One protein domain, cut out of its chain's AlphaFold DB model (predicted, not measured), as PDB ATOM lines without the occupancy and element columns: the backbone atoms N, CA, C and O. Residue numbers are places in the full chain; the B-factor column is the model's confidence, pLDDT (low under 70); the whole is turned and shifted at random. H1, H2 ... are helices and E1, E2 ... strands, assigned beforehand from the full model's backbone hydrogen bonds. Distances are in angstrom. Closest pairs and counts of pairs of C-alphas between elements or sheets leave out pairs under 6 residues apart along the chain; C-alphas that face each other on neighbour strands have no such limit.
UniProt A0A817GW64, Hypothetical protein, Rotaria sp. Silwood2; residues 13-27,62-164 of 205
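What this domain is: This is residues 13 to 27 and 62 to 164 of the 205 residues of the protein "Hypothetical protein" of Rotaria sp. Silwood2 (UniProt A0A817GW64). What does the model look like? It is a twisted sheet of four parallel strands with helices over one face: H3 and H5 cover that face, H4 fills the space between them farther from the sheet, and the opposite face is largely bare. H1 grazes the sheet, and residues 62 to 69, with H2, stick out from the body. What is it made of? The printed part has 118 residues with five named helices and four named strands, along the chain H1 E1 H2 H3 E2 H4 E3 H5 E4; the sheet's order is E1 E2 E3 E4, and the class is mixed, helices and strands. It is compact, with a radius of gyration of the C-alphas of 14.6 A and spans of 41 by 33 by 28 A.

Where its parts are: Where are the strands? E1 is residues 19 to 25, 19.0 A long; E2 is residues 96 to 103, 22.5 A long, from C-alpha 96 at (37.317, -23.030, -10.815). E3 is residues 132 to 138, 19.4 A long, and E4 is residues 159 to 162, ending at C-alpha 162 at (30.048, -42.074, -12.356). Where are the helices? H1 is residues 13 to 18, H2 residues 62 to 65, and H3 residues 76 to 83. H4 is residues 116 to 126, 14.5 A long, and H5 residues 147 to 155, 13.0 A long.

How they stand to each other: How do the strands pair? N 22 and O 98 of E1 and E2 are 3.0 A apart, N 101 and O 135 of E2 and E3 2.8 A, and N 136 and O 160 of E3 and E4 2.8 A, each within hydrogen-bond range. The sheet is only just strongly twisted, its C-alphas up to 4.1 A off the best plane. What lies over it? H3 and H5 are on the same face, two layers, helices on one face of a sheet, at heights of 9.7 A and 7.8 A over the sheet. E2, H4, E3 and E3, H5, E4 are strand-helix-strand units, parallel neighbour strands with a helix between, each with a right-handed crossover. How do the helices stand? H3 and H4 touch, closest at the C-alphas of Thr 77 and Phe 119, 4.9 A, at a shallow tilt of 26 degrees, the same way; H4 and H5 are near each other. In H3 and H4 every O i to N i+4 pair is within hydrogen-bond range, in H5 4 of 5, in H1 0 of 2 with 2 of 3 O i to N i+3 pairs, and H2 is too short for an i+4 pair.

The domain as a whole: Is anything missing? Residues 28 to 61 are not printed, and C-alphas 27 and 62 are 14.6 A apart across the cut. Which links are long, and where is confidence low? The links H3 to E2 and E2 to H4 are long, with 12 residues each. Residues 13 to 27 have pLDDT under 70.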
ATOM      1  N   ASP A  13      40.892 -28.782 -24.256       47.47
ATOM      2  CA  ASP A  13      41.683 -27.544 -24.190       47.47
ATOM      3  C   ASP A  13      40.879 -26.343 -23.667       47.47
ATOM      4  O   ASP A  13      41.441 -25.410 -23.099       47.47
ATOM      5  N   SER A  14      39.550 -26.354 -23.812       58.69
ATOM      6  CA  SER A  14      38.682 -25.322 -23.230       58.69
ATOM      7  C   SER A  14      38.471 -25.541 -21.731       58.69
ATOM      8  O   SER A  14      38.309 -24.578 -20.982       58.69
ATOM      9  N   LEU A  15      38.507 -26.793 -21.262       52.47
ATOM     10  CA  LEU A  15      38.337 -27.102 -19.843       52.47
ATOM     11  C   LEU A  15      39.543 -26.653 -19.013       52.47
ATOM     12  O   LEU A  15      39.342 -26.086 -17.946       52.47
ATOM     13  N   SER A  16      40.776 -26.808 -19.505       58.38
ATOM     14  CA  SER A  16      41.990 -26.362 -18.792       58.38
ATOM     15  C   SER A  16      42.121 -24.833 -18.694       58.38
ATOM     16  O   SER A  16      42.772 -24.302 -17.785       58.38
ATOM     17  N   GLN A  17      41.473 -24.094 -19.601       57.97
ATOM     18  CA  GLN A  17      41.385 -22.632 -19.526       57.97
ATOM     19  C   GLN A  17      40.472 -22.168 -18.386       57.97
ATOM     20  O   GLN A  17      40.717 -21.115 -17.803       57.97
ATOM     21  N   ILE A  18      39.453 -22.962 -18.047       59.50
ATOM     22  CA  ILE A  18      38.404 -22.598 -17.085       59.50
ATOM     23  C   ILE A  18      38.635 -23.268 -15.722       59.50
ATOM     24  O   ILE A  18      38.284 -22.699 -14.684       59.50
ATOM     25  N   TYR A  19      39.251 -24.450 -15.714       54.41
ATOM     26  CA  TYR A  19      39.420 -25.287 -14.536       54.41
ATOM     27  C   TYR A  19      40.880 -25.643 -14.270       54.41
ATOM     28  O   TYR A  19      41.616 -26.032 -15.176       54.41
ATOM     29  N   ASP A  20      41.265 -25.589 -12.998       67.00
ATOM     30  CA  ASP A  20      42.417 -26.343 -12.510       67.00
ATOM     31  C   ASP A  20      41.930 -27.744 -12.112       67.00
ATOM     32  O   ASP A  20      40.938 -27.885 -11.389       67.00
ATOM     33  N   ILE A  21      42.604 -28.783 -12.609       68.50
ATOM     34  CA  ILE A  21      42.225 -30.184 -12.386       68.50
ATOM     35  C   ILE A  21      43.110 -30.777 -11.292       68.50
ATOM     36  O   ILE A  21      44.337 -30.764 -11.411       68.50
ATOM     37  N   SER A  22      42.480 -31.329 -10.255       66.69
ATOM     38  CA  SER A  22      43.147 -32.103  -9.209       66.69
ATOM     39  C   SER A  22      42.578 -33.517  -9.155       66.69
ATOM     40  O   SER A  22      41.367 -33.704  -9.046       66.69
ATOM     41  N   THR A  23      43.450 -34.518  -9.219       68.00
ATOM     42  CA  THR A  23      43.055 -35.930  -9.109       68.00
ATOM     43  C   THR A  23      43.478 -36.486  -7.760       68.00
ATOM     44  O   THR A  23      44.645 -36.382  -7.396       68.00
ATOM     45  N   ILE A  24      42.539 -37.117  -7.058       67.88
ATOM     46  CA  ILE A  24      42.727 -37.819  -5.793       67.88
ATOM     47  C   ILE A  24      42.529 -39.315  -6.049       67.88
ATOM     48  O   ILE A  24      41.491 -39.748  -6.551       67.88
ATOM     49  N   SER A  25      43.533 -40.105  -5.682       60.22
ATOM     50  CA  SER A  25      43.497 -41.568  -5.715       60.22
ATOM     51  C   SER A  25      44.076 -42.105  -4.408       60.22
ATOM     52  O   SER A  25      45.062 -41.569  -3.897       60.22
ATOM     53  N   SER A  26      43.458 -43.139  -3.839       47.38
ATOM     54  CA  SER A  26      43.882 -43.740  -2.573       47.38
ATOM     55  C   SER A  26      45.065 -44.691  -2.766       47.38
ATOM     56  O   SER A  26      44.886 -45.878  -3.013       47.38
ATOM     57  N   THR A  27      46.285 -44.178  -2.612       42.41
ATOM     58  CA  THR A  27      47.471 -44.965  -2.229       42.41
ATOM     59  C   THR A  27      48.392 -44.052  -1.420       42.41
ATOM     60  O   THR A  27      48.623 -42.924  -1.847       42.41
ATOM     61  N   VAL A  62      54.057 -48.525 -15.989       79.44
ATOM     62  CA  VAL A  62      52.722 -48.637 -15.389       79.44
ATOM     63  C   VAL A  62      52.521 -50.041 -14.824       79.44
ATOM     64  O   VAL A  62      52.115 -50.175 -13.676       79.44
ATOM     65  N   GLU A  63      52.874 -51.085 -15.579       80.50
ATOM     66  CA  GLU A  63      52.781 -52.476 -15.108       80.50
ATOM     67  C   GLU A  63      53.614 -52.707 -13.840       80.50
ATOM     68  O   GLU A  63      53.155 -53.346 -12.896       80.50
ATOM     69  N   GLN A  64      54.809 -52.112 -13.772       81.31
ATOM     70  CA  GLN A  64      55.669 -52.214 -12.594       81.31
ATOM     71  C   GLN A  64      55.052 -51.603 -11.330       81.31
ATOM     72  O   GLN A  64      55.332 -52.087 -10.233       81.31
ATOM     73  N   LEU A  65      54.197 -50.581 -11.453       78.69
ATOM     74  CA  LEU A  65      53.500 -50.002 -10.300       78.69
ATOM     75  C   LEU A  65      52.525 -50.994  -9.660       78.69
ATOM     76  O   LEU A  65      52.372 -50.982  -8.440       78.69
ATOM     77  N   PHE A  66      51.933 -51.882 -10.461       82.12
ATOM     78  CA  PHE A  66      50.991 -52.905 -10.001       82.12
ATOM     79  C   PHE A  66      51.666 -54.170  -9.453       82.12
ATOM     80  O   PHE A  66      50.980 -55.040  -8.921       82.12
ATOM     81  N   ASN A  67      52.999 -54.277  -9.521       86.31
ATOM     82  CA  ASN A  67      53.726 -55.403  -8.920       86.31
ATOM     83  C   ASN A  67      53.649 -55.413  -7.388       86.31
ATOM     84  O   ASN A  67      53.833 -56.459  -6.770       86.31
ATOM     85  N   ASN A  68      53.396 -54.259  -6.771       80.94
ATOM     86  CA  ASN A  68      53.127 -54.176  -5.345       80.94
ATOM     87  C   ASN A  68      51.622 -54.080  -5.144       80.94
ATOM     88  O   ASN A  68      50.976 -53.209  -5.728       80.94
ATOM     89  N   SER A  69      51.070 -54.939  -4.288       79.31
ATOM     90  CA  SER A  69      49.674 -54.789  -3.894       79.31
ATOM     91  C   SER A  69      49.463 -53.411  -3.255       79.31
ATOM     92  O   SER A  69      50.310 -52.968  -2.466       79.31
ATOM     93  N   PRO A  70      48.354 -52.724  -3.582       81.00
ATOM     94  CA  PRO A  70      48.004 -51.492  -2.897       81.00
ATOM     95  C   PRO A  70      47.889 -51.766  -1.393       81.00
ATOM     96  O   PRO A  70      47.450 -52.833  -0.963       81.00
ATOM     97  N   SER A  71      48.347 -50.814  -0.589       81.00
ATOM     98  CA  SER A  71      48.313 -50.884   0.871       81.00
ATOM     99  C   SER A  71      48.133 -49.484   1.452       81.00
ATOM    100  O   SER A  71      48.350 -48.489   0.755       81.00
ATOM    101  N   GLY A  72      47.726 -49.418   2.719       86.50
ATOM    102  CA  GLY A  72      47.443 -48.169   3.421       86.50
ATOM    103  C   GLY A  72      45.952 -47.957   3.669       86.50
ATOM    104  O   GLY A  72      45.173 -48.908   3.705       86.50
ATOM    105  N   TYR A  73      45.598 -46.695   3.886       90.94
ATOM    106  CA  TYR A  73      44.247 -46.236   4.203       90.94
ATOM    107  C   TYR A  73      43.673 -45.409   3.045       90.94
ATOM    108  O   TYR A  73      44.327 -45.212   2.017       90.94
ATOM    109  N   THR A  74      42.470 -44.875   3.233       90.62
ATOM    110  CA  THR A  74      41.730 -44.091   2.234       90.62
ATOM    111  C   THR A  74      41.573 -42.639   2.718       90.62
ATOM    112  O   THR A  74      40.464 -42.228   3.065       90.62
ATOM    113  N   PRO A  75      42.650 -41.826   2.769       92.31
ATOM    114  CA  PRO A  75      42.663 -40.522   3.443       92.31
ATOM    115  C   PRO A  75      41.972 -39.398   2.642       92.31
ATOM    116  O   PRO A  75      42.513 -38.300   2.501       92.31
ATOM    117  N   LEU A  76      40.764 -39.637   2.113       93.94
ATOM    118  CA  LEU A  76      40.058 -38.698   1.225       93.94
ATOM    119  C   LEU A  76      39.824 -37.337   1.880       93.94
ATOM    120  O   LEU A  76      39.998 -36.312   1.229       93.94
ATOM    121  N   THR A  77      39.485 -37.302   3.168       95.19
ATOM    122  CA  THR A  77      39.280 -36.054   3.916       95.19
ATOM    123  C   THR A  77      40.528 -35.180   3.919       95.19
ATOM    124  O   THR A  77      40.454 -33.974   3.668       95.19
ATOM    125  N   ARG A  78      41.693 -35.778   4.198       94.00
ATOM    126  CA  ARG A  78      42.972 -35.064   4.234       94.00
ATOM    127  C   ARG A  78      43.319 -34.543   2.842       94.00
ATOM    128  O   ARG A  78      43.570 -33.347   2.696       94.00
ATOM    129  N   THR A  79      43.267 -35.409   1.833       92.69
ATOM    130  CA  THR A  79      43.644 -35.047   0.462       92.69
ATOM    131  C   THR A  79      42.691 -34.018  -0.144       92.69
ATOM    132  O   THR A  79      43.131 -33.065  -0.784       92.69
ATOM    133  N   LEU A  80      41.383 -34.121   0.119       95.12
ATOM    134  CA  LEU A  80      40.417 -33.132  -0.352       95.12
ATOM    135  C   LEU A  80      40.678 -31.758   0.273       95.12
ATOM    136  O   LEU A  80      40.666 -30.756  -0.433       95.12
ATOM    137  N   ARG A  81      40.989 -31.680   1.572       95.69
ATOM    138  CA  ARG A  81      41.379 -30.403   2.198       95.69
ATOM    139  C   ARG A  81      42.631 -29.797   1.590       95.69
ATOM    140  O   ARG A  81      42.735 -28.575   1.515       95.69
ATOM    141  N   GLU A  82      43.594 -30.623   1.201       93.75
ATOM    142  CA  GLU A  82      44.789 -30.157   0.500       93.75
ATOM    143  C   GLU A  82      44.417 -29.554  -0.861       93.75
ATOM    144  O   GLU A  82      44.825 -28.426  -1.144       93.75
ATOM    145  N   ALA A  83      43.550 -30.215  -1.635       92.62
ATOM    146  CA  ALA A  83      43.025 -29.674  -2.889       92.62
ATOM    147  C   ALA A  83      42.238 -28.363  -2.681       92.62
ATOM    148  O   ALA A  83      42.436 -27.392  -3.407       92.62
ATOM    149  N   LEU A  84      41.416 -28.269  -1.629       94.81
ATOM    150  CA  LEU A  84      40.650 -27.058  -1.302       94.81
ATOM    151  C   LEU A  84      41.518 -25.866  -0.857       94.81
ATOM    152  O   LEU A  84      41.023 -24.743  -0.751       94.81
ATOM    153  N   ARG A  85      42.820 -26.061  -0.604       94.06
ATOM    154  CA  ARG A  85      43.760 -24.959  -0.327       94.06
ATOM    155  C   ARG A  85      44.321 -24.316  -1.596       94.06
ATOM    156  O   ARG A  85      44.908 -23.227  -1.492       94.06
ATOM    157  N   LEU A  86      44.150 -24.957  -2.756       90.56
ATOM    158  CA  LEU A  86      44.607 -24.447  -4.047       90.56
ATOM    159  C   LEU A  86      43.939 -23.099  -4.377       90.56
ATOM    160  O   LEU A  86      42.797 -22.862  -3.973       90.56
ATOM    161  N   PRO A  87      44.619 -22.199  -5.113       90.81
ATOM    162  CA  PRO A  87      44.050 -20.906  -5.498       90.81
ATOM    163  C   PRO A  87      42.689 -21.010  -6.198       90.81
ATOM    164  O   PRO A  87      41.783 -20.268  -5.830       90.81
ATOM    165  N   ALA A  88      42.508 -21.979  -7.101       91.12
ATOM    166  CA  ALA A  88      41.257 -22.198  -7.834       91.12
ATOM    167  C   ALA A  88      40.052 -22.605  -6.970       91.12
ATOM    168  O   ALA A  88      38.910 -22.499  -7.408       91.12
ATOM    169  N   ALA A  89      40.269 -23.044  -5.726       92.12
ATOM    170  CA  ALA A  89      39.173 -23.290  -4.791       92.12
ATOM    171  C   ALA A  89      38.627 -21.988  -4.168       92.12
ATOM    172  O   ALA A  89      37.538 -21.984  -3.585       92.12
ATOM    173  N   ARG A  90      39.367 -20.873  -4.264       91.44
ATOM    174  CA  ARG A  90      39.038 -19.601  -3.608       91.44
ATOM    175  C   ARG A  90      38.108 -18.757  -4.471       91.44
ATOM    176  O   ARG A  90      38.266 -18.652  -5.682       91.44
ATOM    177  N   ARG A  91      37.167 -18.072  -3.819       89.38
ATOM    178  CA  ARG A  91      36.316 -17.075  -4.482       89.38
ATOM    179  C   ARG A  91      37.160 -15.918  -5.019       89.38
ATOM    180  O   ARG A  91      38.069 -15.451  -4.336       89.38
ATOM    181  N   GLY A  92      36.809 -15.440  -6.210       87.25
ATOM    182  CA  GLY A  92      37.501 -14.334  -6.879       87.25
ATOM    183  C   GLY A  92      38.752 -14.742  -7.660       87.25
ATOM    184  O   GLY A  92      39.449 -13.861  -8.147       87.25
ATOM    185  N   TYR A  93      39.041 -16.042  -7.774       89.00
ATOM    186  CA  TYR A  93      39.997 -16.554  -8.751       89.00
ATOM    187  C   TYR A  93      39.295 -16.769 -10.099       89.00
ATOM    188  O   TYR A  93      38.124 -17.152 -10.123       89.00
ATOM    189  N   ASP A  94      39.997 -16.524 -11.207       85.19
ATOM    190  CA  ASP A  94      39.399 -16.575 -12.552       85.19
ATOM    191  C   ASP A  94      39.032 -17.999 -12.991       85.19
ATOM    192  O   ASP A  94      38.157 -18.190 -13.835       85.19
ATOM    193  N   LYS A  95      39.680 -19.004 -12.390       88.88
ATOM    194  CA  LYS A  95      39.427 -20.425 -12.637       88.88
ATOM    195  C   LYS A  95      38.716 -21.092 -11.471       88.88
ATOM    196  O   LYS A  95      38.916 -20.726 -10.313       88.88
ATOM    197  N   LYS A  96      37.946 -22.130 -11.790       92.88
ATOM    198  CA  LYS A  96      37.317 -23.030 -10.815       92.88
ATOM    199  C   LYS A  96      38.165 -24.286 -10.611       92.88
ATOM    200  O   LYS A  96      38.987 -24.639 -11.446       92.88
ATOM    201  N   LEU A  97      37.964 -24.982  -9.502       94.31
ATOM    202  CA  LEU A  97      38.604 -26.263  -9.217       94.31
ATOM    203  C   LEU A  97      37.682 -27.416  -9.636       94.31
ATOM    204  O   LEU A  97      36.527 -27.464  -9.214       94.31
ATOM    205  N   LEU A  98      38.205 -28.360 -10.417       95.25
ATOM    206  CA  LEU A  98      37.565 -29.644 -10.701       95.25
ATOM    207  C   LEU A  98      38.361 -30.762 -10.020       95.25
ATOM    208  O   LEU A  98      39.544 -30.952 -10.309       95.25
ATOM    209  N   VAL A  99      37.717 -31.490  -9.107       95.38
ATOM    210  CA  VAL A  99      38.337 -32.582  -8.350       95.38
ATOM    211  C   VAL A  99      37.803 -33.923  -8.831       95.38
ATOM    212  O   VAL A  99      36.605 -34.172  -8.742       95.38
ATOM    213  N   PHE A 100      38.691 -34.808  -9.276       95.94
ATOM    214  CA  PHE A 100      38.361 -36.206  -9.554       95.94
ATOM    215  C   PHE A 100      38.753 -37.072  -8.366       95.94
ATOM    216  O   PHE A 100      39.912 -37.055  -7.957       95.94
ATOM    217  N   ILE A 101      37.816 -37.849  -7.831       95.44
ATOM    218  CA  ILE A 101      38.059 -38.795  -6.741       95.44
ATOM    219  C   ILE A 101      37.731 -40.196  -7.243       95.44
ATOM    220  O   ILE A 101      36.564 -40.551  -7.373       95.44
ATOM    221  N   ALA A 102      38.756 -41.002  -7.512       94.00
ATOM    222  CA  ALA A 102      38.576 -42.414  -7.834       94.00
ATOM    223  C   ALA A 102      38.702 -43.252  -6.559       94.00
ATOM    224  O   ALA A 102      39.742 -43.208  -5.896       94.00
ATOM    225  N   THR A 103      37.646 -43.984  -6.197       92.94
ATOM    226  CA  THR A 103      37.596 -44.742  -4.940       92.94
ATOM    227  C   THR A 103      36.745 -46.004  -5.053       92.94
ATOM    228  O   THR A 103      35.790 -46.071  -5.826       92.94
ATOM    229  N   ASP A 104      37.113 -47.017  -4.283       90.94
ATOM    230  CA  ASP A 104      36.475 -48.327  -4.177       90.94
ATOM    231  C   ASP A 104      35.802 -48.557  -2.809       90.94
ATOM    232  O   ASP A 104      35.237 -49.625  -2.573       90.94
ATOM    233  N   GLY A 105      35.826 -47.566  -1.907       90.62
ATOM    234  CA  GLY A 105      35.277 -47.724  -0.564       90.62
ATOM    235  C   GLY A 105      35.168 -46.439   0.252       90.62
ATOM    236  O   GLY A 105      35.158 -45.318  -0.263       90.62
ATOM    237  N   GLU A 106      35.042 -46.612   1.565       93.81
ATOM    238  CA  GLU A 106      34.832 -45.509   2.499       93.81
ATOM    239  C   GLU A 106      36.137 -44.771   2.841       93.81
ATOM    240  O   GLU A 106      37.213 -45.378   2.909       93.81
ATOM    241  N   PRO A 107      36.062 -43.457   3.117       94.81
ATOM    242  CA  PRO A 107      37.195 -42.714   3.645       94.81
ATOM    243  C   PRO A 107      37.610 -43.256   5.017       94.81
ATOM    244  O   PRO A 107      36.779 -43.515   5.893       94.81
ATOM    245  N   SER A 108      38.917 -43.356   5.230       94.56
ATOM    246  CA  SER A 108      39.517 -43.716   6.512       94.56
ATOM    247  C   SER A 108      40.658 -42.769   6.865       94.56
ATOM    248  O   SER A 108      41.373 -42.269   5.997       94.56
ATOM    249  N   GLY A 109      40.809 -42.498   8.161       90.06
ATOM    250  CA  GLY A 109      41.904 -41.682   8.676       90.06
ATOM    251  C   GLY A 109      43.251 -42.403   8.603       90.06
ATOM    252  O   GLY A 109      43.328 -43.595   8.313       90.06
ATOM    253  N   ASP A 110      44.326 -41.700   8.969       85.62
ATOM    254  CA  ASP A 110      45.704 -42.228   8.949       85.62
ATOM    255  C   ASP A 110      45.947 -43.395   9.934       85.62
ATOM    256  O   ASP A 110      47.043 -43.944  10.005       85.62
ATOM    257  N   ASN A 111      44.946 -43.757  10.737       88.62
ATOM    258  CA  ASN A 111      44.958 -44.900  11.647       88.62
ATOM    259  C   ASN A 111      43.972 -46.009  11.235       88.62
ATOM    260  O   ASN A 111      43.781 -46.960  11.991       88.62
ATOM    261  N   GLY A 112      43.325 -45.876  10.073       89.12
ATOM    262  CA  GLY A 112      42.342 -46.822   9.551       89.12
ATOM    263  C   GLY A 112      40.940 -46.704  10.137       89.12
ATOM    264  O   GLY A 112      40.069 -47.479   9.754       89.12
ATOM    265  N   ASN A 113      40.686 -45.751  11.039       94.88
ATOM    266  CA  ASN A 113      39.332 -45.529  11.535       94.88
ATOM    267  C   ASN A 113      38.440 -44.945  10.425       94.88
ATOM    268  O   ASN A 113      38.922 -44.099   9.665       94.88
ATOM    269  N   PRO A 114      37.148 -45.320  10.363       95.06
ATOM    270  CA  PRO A 114      36.196 -44.707   9.441       95.06
ATOM    271  C   PRO A 114      36.136 -43.188   9.624       95.06
ATOM    272  O   PRO A 114      36.029 -42.701  10.751       95.06
ATOM    273  N   ASP A 115      36.172 -42.449   8.516       95.94
ATOM    274  CA  ASP A 115      36.228 -40.981   8.508       95.94
ATOM    275  C   ASP A 115      35.097 -40.345   7.677       95.94
ATOM    276  O   ASP A 115      35.118 -39.163   7.336       95.94
ATOM    277  N   LEU A 116      34.060 -41.127   7.361       96.44
ATOM    278  CA  LEU A 116      32.927 -40.682   6.547       96.44
ATOM    279  C   LEU A 116      32.194 -39.447   7.109       96.44
ATOM    280  O   LEU A 116      31.874 -38.556   6.318       96.44
ATOM    281  N   PRO A 117      31.942 -39.312   8.430       97.12
ATOM    282  CA  PRO A 117      31.297 -38.114   8.970       97.12
ATOM    283  C   PRO A 117      32.103 -36.837   8.721       97.12
ATOM    284  O   PRO A 117      31.537 -35.798   8.374       97.12
ATOM    285  N   GLU A 118      33.424 -36.914   8.863       97.44
ATOM    286  CA  GLU A 118      34.304 -35.775   8.630       97.44
ATOM    287  C   GLU A 118      34.427 -35.480   7.134       97.44
ATOM    288  O   GLU A 118      34.368 -34.316   6.731       97.44
ATOM    289  N   PHE A 119      34.490 -36.514   6.294       97.38
ATOM    290  CA  PHE A 119      34.458 -36.350   4.843       97.38
ATOM    291  C   PHE A 119      33.168 -35.657   4.380       97.38
ATOM    292  O   PHE A 119      33.218 -34.684   3.622       97.38
ATOM    293  N   LYS A 120      32.007 -36.061   4.924       97.88
ATOM    294  CA  LYS A 120      30.714 -35.391   4.690       97.88
ATOM    295  C   LYS A 120      30.766 -33.927   5.119       97.88
ATOM    296  O   LYS A 120      30.241 -33.061   4.416       97.88
ATOM    297  N   ARG A 121      31.411 -33.626   6.250       98.12
ATOM    298  CA  ARG A 121      31.594 -32.253   6.739       98.12
ATOM    299  C   ARG A 121      32.422 -31.415   5.764       98.12
ATOM    300  O   ARG A 121      32.018 -30.299   5.451       98.12
ATOM    301  N   VAL A 122      33.523 -31.949   5.231       97.94
ATOM    302  CA  VAL A 122      34.326 -31.254   4.207       97.94
ATOM    303  C   VAL A 122      33.482 -30.968   2.967       97.94
ATOM    304  O   VAL A 122      33.428 -29.825   2.516       97.94
ATOM    305  N   MET A 123      32.764 -31.971   2.460       98.00
ATOM    306  CA  MET A 123      31.955 -31.847   1.244       98.00
ATOM    307  C   MET A 123      30.786 -30.863   1.361       98.00
ATOM    308  O   MET A 123      30.450 -30.204   0.375       98.00
ATOM    309  N   SER A 124      30.179 -30.763   2.548       96.75
ATOM    310  CA  SER A 124      28.981 -29.945   2.790       96.75
ATOM    311  C   SER A 124      29.254 -28.568   3.400       96.75
ATOM    312  O   SER A 124      28.428 -27.674   3.234       96.75
ATOM    313  N   GLN A 125      30.369 -28.385   4.116       96.69
ATOM    314  CA  GLN A 125      30.639 -27.156   4.877       96.69
ATOM    315  C   GLN A 125      31.933 -26.443   4.480       96.69
ATOM    316  O   GLN A 125      31.997 -25.222   4.590       96.69
ATOM    317  N   GLU A 126      32.973 -27.171   4.062       96.62
ATOM    318  CA  GLU A 126      34.267 -26.562   3.708       96.62
ATOM    319  C   GLU A 126      34.386 -26.304   2.204       96.62
ATOM    320  O   GLU A 126      34.915 -25.273   1.786       96.62
ATOM    321  N   ARG A 127      33.882 -27.227   1.381       96.38
ATOM    322  CA  ARG A 127      33.829 -27.070  -0.069       96.38
ATOM    323  C   ARG A 127      32.841 -25.965  -0.441       96.38
ATOM    324  O   ARG A 127      31.674 -25.995  -0.063       96.38
ATOM    325  N   SER A 128      33.295 -25.029  -1.268       95.75
ATOM    326  CA  SER A 128      32.435 -24.032  -1.905       95.75
ATOM    327  C   SER A 128      31.944 -24.568  -3.248       95.75
ATOM    328  O   SER A 128      32.736 -24.728  -4.175       95.75
ATOM    329  N   SER A 129      30.639 -24.818  -3.386       94.25
ATOM    330  CA  SER A 129      30.054 -25.261  -4.660       94.25
ATOM    331  C   SER A 129      30.208 -24.227  -5.776       94.25
ATOM    332  O   SER A 129      30.216 -24.598  -6.941       94.25
ATOM    333  N   ASP A 130      30.382 -22.943  -5.452       93.75
ATOM    334  CA  ASP A 130      30.561 -21.882  -6.457       93.75
ATOM    335  C   ASP A 130      31.896 -22.006  -7.211       93.75
ATOM    336  O   ASP A 130      32.030 -21.535  -8.345       93.75
ATOM    337  N   THR A 131      32.889 -22.617  -6.564       95.25
ATOM    338  CA  THR A 131      34.284 -22.656  -7.017       95.25
ATOM    339  C   THR A 131      34.828 -24.068  -7.174       95.25
ATOM    340  O   THR A 131      35.841 -24.230  -7.844       95.25
ATOM    341  N   THR A 132      34.193 -25.091  -6.597       96.56
ATOM    342  CA  THR A 132      34.696 -26.468  -6.617       96.56
ATOM    343  C   THR A 132      33.637 -27.472  -7.055       96.56
ATOM    344  O   THR A 132      32.625 -27.674  -6.375       96.56
ATOM    345  N   HIS A 133      33.943 -28.148  -8.159       96.75
ATOM    346  CA  HIS A 133      33.219 -29.289  -8.706       96.75
ATOM    347  C   HIS A 133      33.914 -30.587  -8.286       96.75
ATOM    348  O   HIS A 133      35.145 -30.628  -8.213       96.75
ATOM    349  N   VAL A 134      33.143 -31.634  -8.000       97.31
ATOM    350  CA  VAL A 134      33.679 -32.935  -7.581       97.31
ATOM    351  C   VAL A 134      33.046 -34.043  -8.413       97.31
ATOM    352  O   VAL A 134      31.829 -34.178  -8.442       97.31
ATOM    353  N   MET A 135      33.883 -34.838  -9.069       97.19
ATOM    354  CA  MET A 135      33.504 -36.037  -9.807       97.19
ATOM    355  C   MET A 135      34.025 -37.261  -9.054       97.19
ATOM    356  O   MET A 135      35.238 -37.414  -8.885       97.19
ATOM    357  N   PHE A 136      33.127 -38.139  -8.620       97.00
ATOM    358  CA  PHE A 136      33.491 -39.431  -8.049       97.00
ATOM    359  C   PHE A 136      33.471 -40.523  -9.116       97.00
ATOM    360  O   PHE A 136      32.495 -40.687  -9.840       97.00
ATOM    361  N   LEU A 137      34.541 -41.312  -9.169       95.50
ATOM    362  CA  LEU A 137      34.664 -42.492 -10.018       95.50
ATOM    363  C   LEU A 137      34.647 -43.736  -9.142       95.50
ATOM    364  O   LEU A 137      35.629 -44.031  -8.451       95.50
ATOM    365  N   ILE A 138      33.535 -44.465  -9.175       93.81
ATOM    366  CA  ILE A 138      33.397 -45.696  -8.400       93.81
ATOM    367  C   ILE A 138      34.209 -46.802  -9.066       93.81
ATOM    368  O   ILE A 138      34.008 -47.153 -10.228       93.81
ATOM    369  N   CYS A 139      35.128 -47.357  -8.287       90.44
ATOM    370  CA  CYS A 139      36.072 -48.385  -8.705       90.44
ATOM    371  C   CYS A 139      35.825 -49.717  -7.973       90.44
ATOM    372  O   CYS A 139      36.758 -50.484  -7.764       90.44
ATOM    373  N   THR A 140      34.579 -49.989  -7.573       87.81
ATOM    374  CA  THR A 140      34.178 -51.227  -6.889       87.81
ATOM    375  C   THR A 140      32.886 -51.811  -7.459       87.81
ATOM    376  O   THR A 140      32.011 -51.101  -7.968       87.81
ATOM    377  N   ASP A 141      32.753 -53.131  -7.349       83.94
ATOM    378  CA  ASP A 141      31.501 -53.831  -7.624       83.94
ATOM    379  C   ASP A 141      30.579 -53.915  -6.400       83.94
ATOM    380  O   ASP A 141      29.380 -54.151  -6.556       83.94
ATOM    381  N   GLU A 142      31.105 -53.654  -5.202       86.12
ATOM    382  CA  GLU A 142      30.357 -53.639  -3.948       86.12
ATOM    383  C   GLU A 142      29.657 -52.287  -3.763       86.12
ATOM    384  O   GLU A 142      30.268 -51.305  -3.357       86.12
ATOM    385  N   SER A 143      28.360 -52.211  -4.072       75.81
ATOM    386  CA  SER A 143      27.625 -50.937  -4.020       75.81
ATOM    387  C   SER A 143      27.510 -50.372  -2.601       75.81
ATOM    388  O   SER A 143      27.593 -49.163  -2.406       75.81
ATOM    389  N   THR A 144      27.393 -51.238  -1.590       85.94
ATOM    390  CA  THR A 144      27.104 -50.828  -0.208       85.94
ATOM    391  C   THR A 144      28.182 -49.953   0.417       85.94
ATOM    392  O   THR A 144      27.865 -49.122   1.262       85.94
ATOM    393  N   THR A 145      29.443 -50.099   0.006       86.81
ATOM    394  CA  THR A 145      30.565 -49.305   0.538       86.81
ATOM    395  C   THR A 145      30.617 -47.890  -0.034       86.81
ATOM    396  O   THR A 145      31.349 -47.050   0.485       86.81
ATOM    397  N   VAL A 146      29.850 -47.606  -1.090       90.75
ATOM    398  CA  VAL A 146      29.861 -46.330  -1.819       90.75
ATOM    399  C   VAL A 146      28.464 -45.736  -2.020       90.75
ATOM    400  O   VAL A 146      28.334 -44.669  -2.616       90.75
ATOM    401  N   ASP A 147      27.412 -46.359  -1.478       92.19
ATOM    402  CA  ASP A 147      26.020 -45.893  -1.598       92.19
ATOM    403  C   ASP A 147      25.825 -44.454  -1.085       92.19
ATOM    404  O   ASP A 147      24.984 -43.712  -1.596       92.19
ATOM    405  N   TYR A 148      26.641 -44.013  -0.120       94.69
ATOM    406  CA  TYR A 148      26.625 -42.631   0.369       94.69
ATOM    407  C   TYR A 148      26.937 -41.606  -0.734       94.69
ATOM    408  O   TYR A 148      26.432 -40.486  -0.685       94.69
ATOM    409  N   LEU A 149      27.730 -41.979  -1.745       96.06
ATOM    410  CA  LEU A 149      28.037 -41.112  -2.881       96.06
ATOM    411  C   LEU A 149      26.793 -40.887  -3.741       96.06
ATOM    412  O   LEU A 149      26.539 -39.758  -4.142       96.06
ATOM    413  N   MET A 150      25.959 -41.914  -3.931       92.31
ATOM    414  CA  MET A 150      24.691 -41.799  -4.668       92.31
ATOM    415  C   MET A 150      23.681 -40.878  -3.966       92.31
ATOM    416  O   MET A 150      22.804 -40.299  -4.607       92.31
ATOM    417  N   GLU A 151      23.738 -40.759  -2.636       94.00
ATOM    418  CA  GLU A 151      22.975 -39.735  -1.908       94.00
ATOM    419  C   GLU A 151      23.516 -38.337  -2.236       94.00
ATOM    420  O   GLU A 151      22.740 -37.405  -2.443       94.00
ATOM    421  N   TRP A 152      24.839 -38.176  -2.274       96.12
ATOM    422  CA  TRP A 152      25.480 -36.872  -2.454       96.12
ATOM    423  C   TRP A 152      25.333 -36.339  -3.868       96.12
ATOM    424  O   TRP A 152      25.046 -35.158  -4.011       96.12
ATOM    425  N   ASP A 153      25.437 -37.205  -4.866       94.44
ATOM    426  CA  ASP A 153      25.106 -36.937  -6.265       94.44
ATOM    427  C   ASP A 153      23.768 -36.184  -6.407       94.44
ATOM    428  O   ASP A 153      23.680 -35.095  -6.963       94.44
ATOM    429  N   ARG A 154      22.728 -36.690  -5.735       92.56
ATOM    430  CA  ARG A 154      21.368 -36.130  -5.795       92.56
ATOM    431  C   ARG A 154      21.149 -34.894  -4.931       92.56
ATOM    432  O   ARG A 154      20.160 -34.185  -5.111       92.56
ATOM    433  N   THR A 155      21.977 -34.689  -3.907       94.56
ATOM    434  CA  THR A 155      21.698 -33.711  -2.838       94.56
ATOM    435  C   THR A 155      22.702 -32.569  -2.761       94.56
ATOM    436  O   THR A 155      22.396 -31.536  -2.164       94.56
ATOM    437  N   MET A 156      23.890 -32.717  -3.348       96.25
ATOM    438  CA  MET A 156      24.962 -31.731  -3.295       96.25
ATOM    439  C   MET A 156      25.189 -31.096  -4.663       96.25
ATOM    440  O   MET A 156      25.468 -31.769  -5.644       96.25
ATOM    441  N   ASN A 157      25.179 -29.764  -4.712       95.00
ATOM    442  CA  ASN A 157      25.470 -29.042  -5.951       95.00
ATOM    443  C   ASN A 157      26.903 -29.298  -6.433       95.00
ATOM    444  O   ASN A 157      27.850 -29.238  -5.630       95.00
ATOM    445  N   ASN A 158      27.056 -29.442  -7.752       95.56
ATOM    446  CA  ASN A 158      28.338 -29.627  -8.438       95.56
ATOM    447  C   ASN A 158      29.105 -30.849  -7.909       95.56
ATOM    448  O   ASN A 158      30.314 -30.791  -7.667       95.56
ATOM    449  N   VAL A 159      28.367 -31.931  -7.672       96.19
ATOM    450  CA  VAL A 159      28.867 -33.268  -7.366       96.19
ATOM    451  C   VAL A 159      28.219 -34.208  -8.372       96.19
ATOM    452  O   VAL A 159      27.016 -34.114  -8.557       96.19
ATOM    453  N   ASP A 160      29.014 -35.047  -9.026       95.94
ATOM    454  CA  ASP A 160      28.526 -36.124  -9.901       95.94
ATOM    455  C   ASP A 160      29.264 -37.416  -9.521       95.94
ATOM    456  O   ASP A 160      30.421 -37.381  -9.070       95.94
ATOM    457  N   VAL A 161      28.589 -38.549  -9.656       95.31
ATOM    458  CA  VAL A 161      29.116 -39.879  -9.392       95.31
ATOM    459  C   VAL A 161      28.923 -40.768 -10.612       95.31
ATOM    460  O   VAL A 161      27.823 -41.186 -10.963       95.31
ATOM    461  N   THR A 162      30.039 -41.164 -11.214       94.19
ATOM    462  CA  THR A 162      30.048 -42.074 -12.356       94.19
ATOM    463  C   THR A 162      30.536 -43.461 -11.944       94.19
ATOM    464  O   THR A 162      31.608 -43.631 -11.359       94.19
ATOM    465  N   ASP A 163      29.738 -44.477 -12.276       92.81
ATOM    466  CA  ASP A 163      30.089 -45.881 -12.074       92.81
ATOM    467  C   ASP A 163      30.992 -46.405 -13.209       92.81
ATOM    468  O   ASP A 163      31.301 -45.721 -14.193       92.81
ATOM    469  N   THR A 164      31.403 -47.665 -13.098       91.06
ATOM    470  CA  THR A 164      32.112 -48.380 -14.159       91.06
ATOM    471  C   THR A 164      31.352 -48.311 -15.489       91.06
ATOM    472  O   THR A 164      30.118 -48.306 -15.538       91.06
TER     473      THR A 164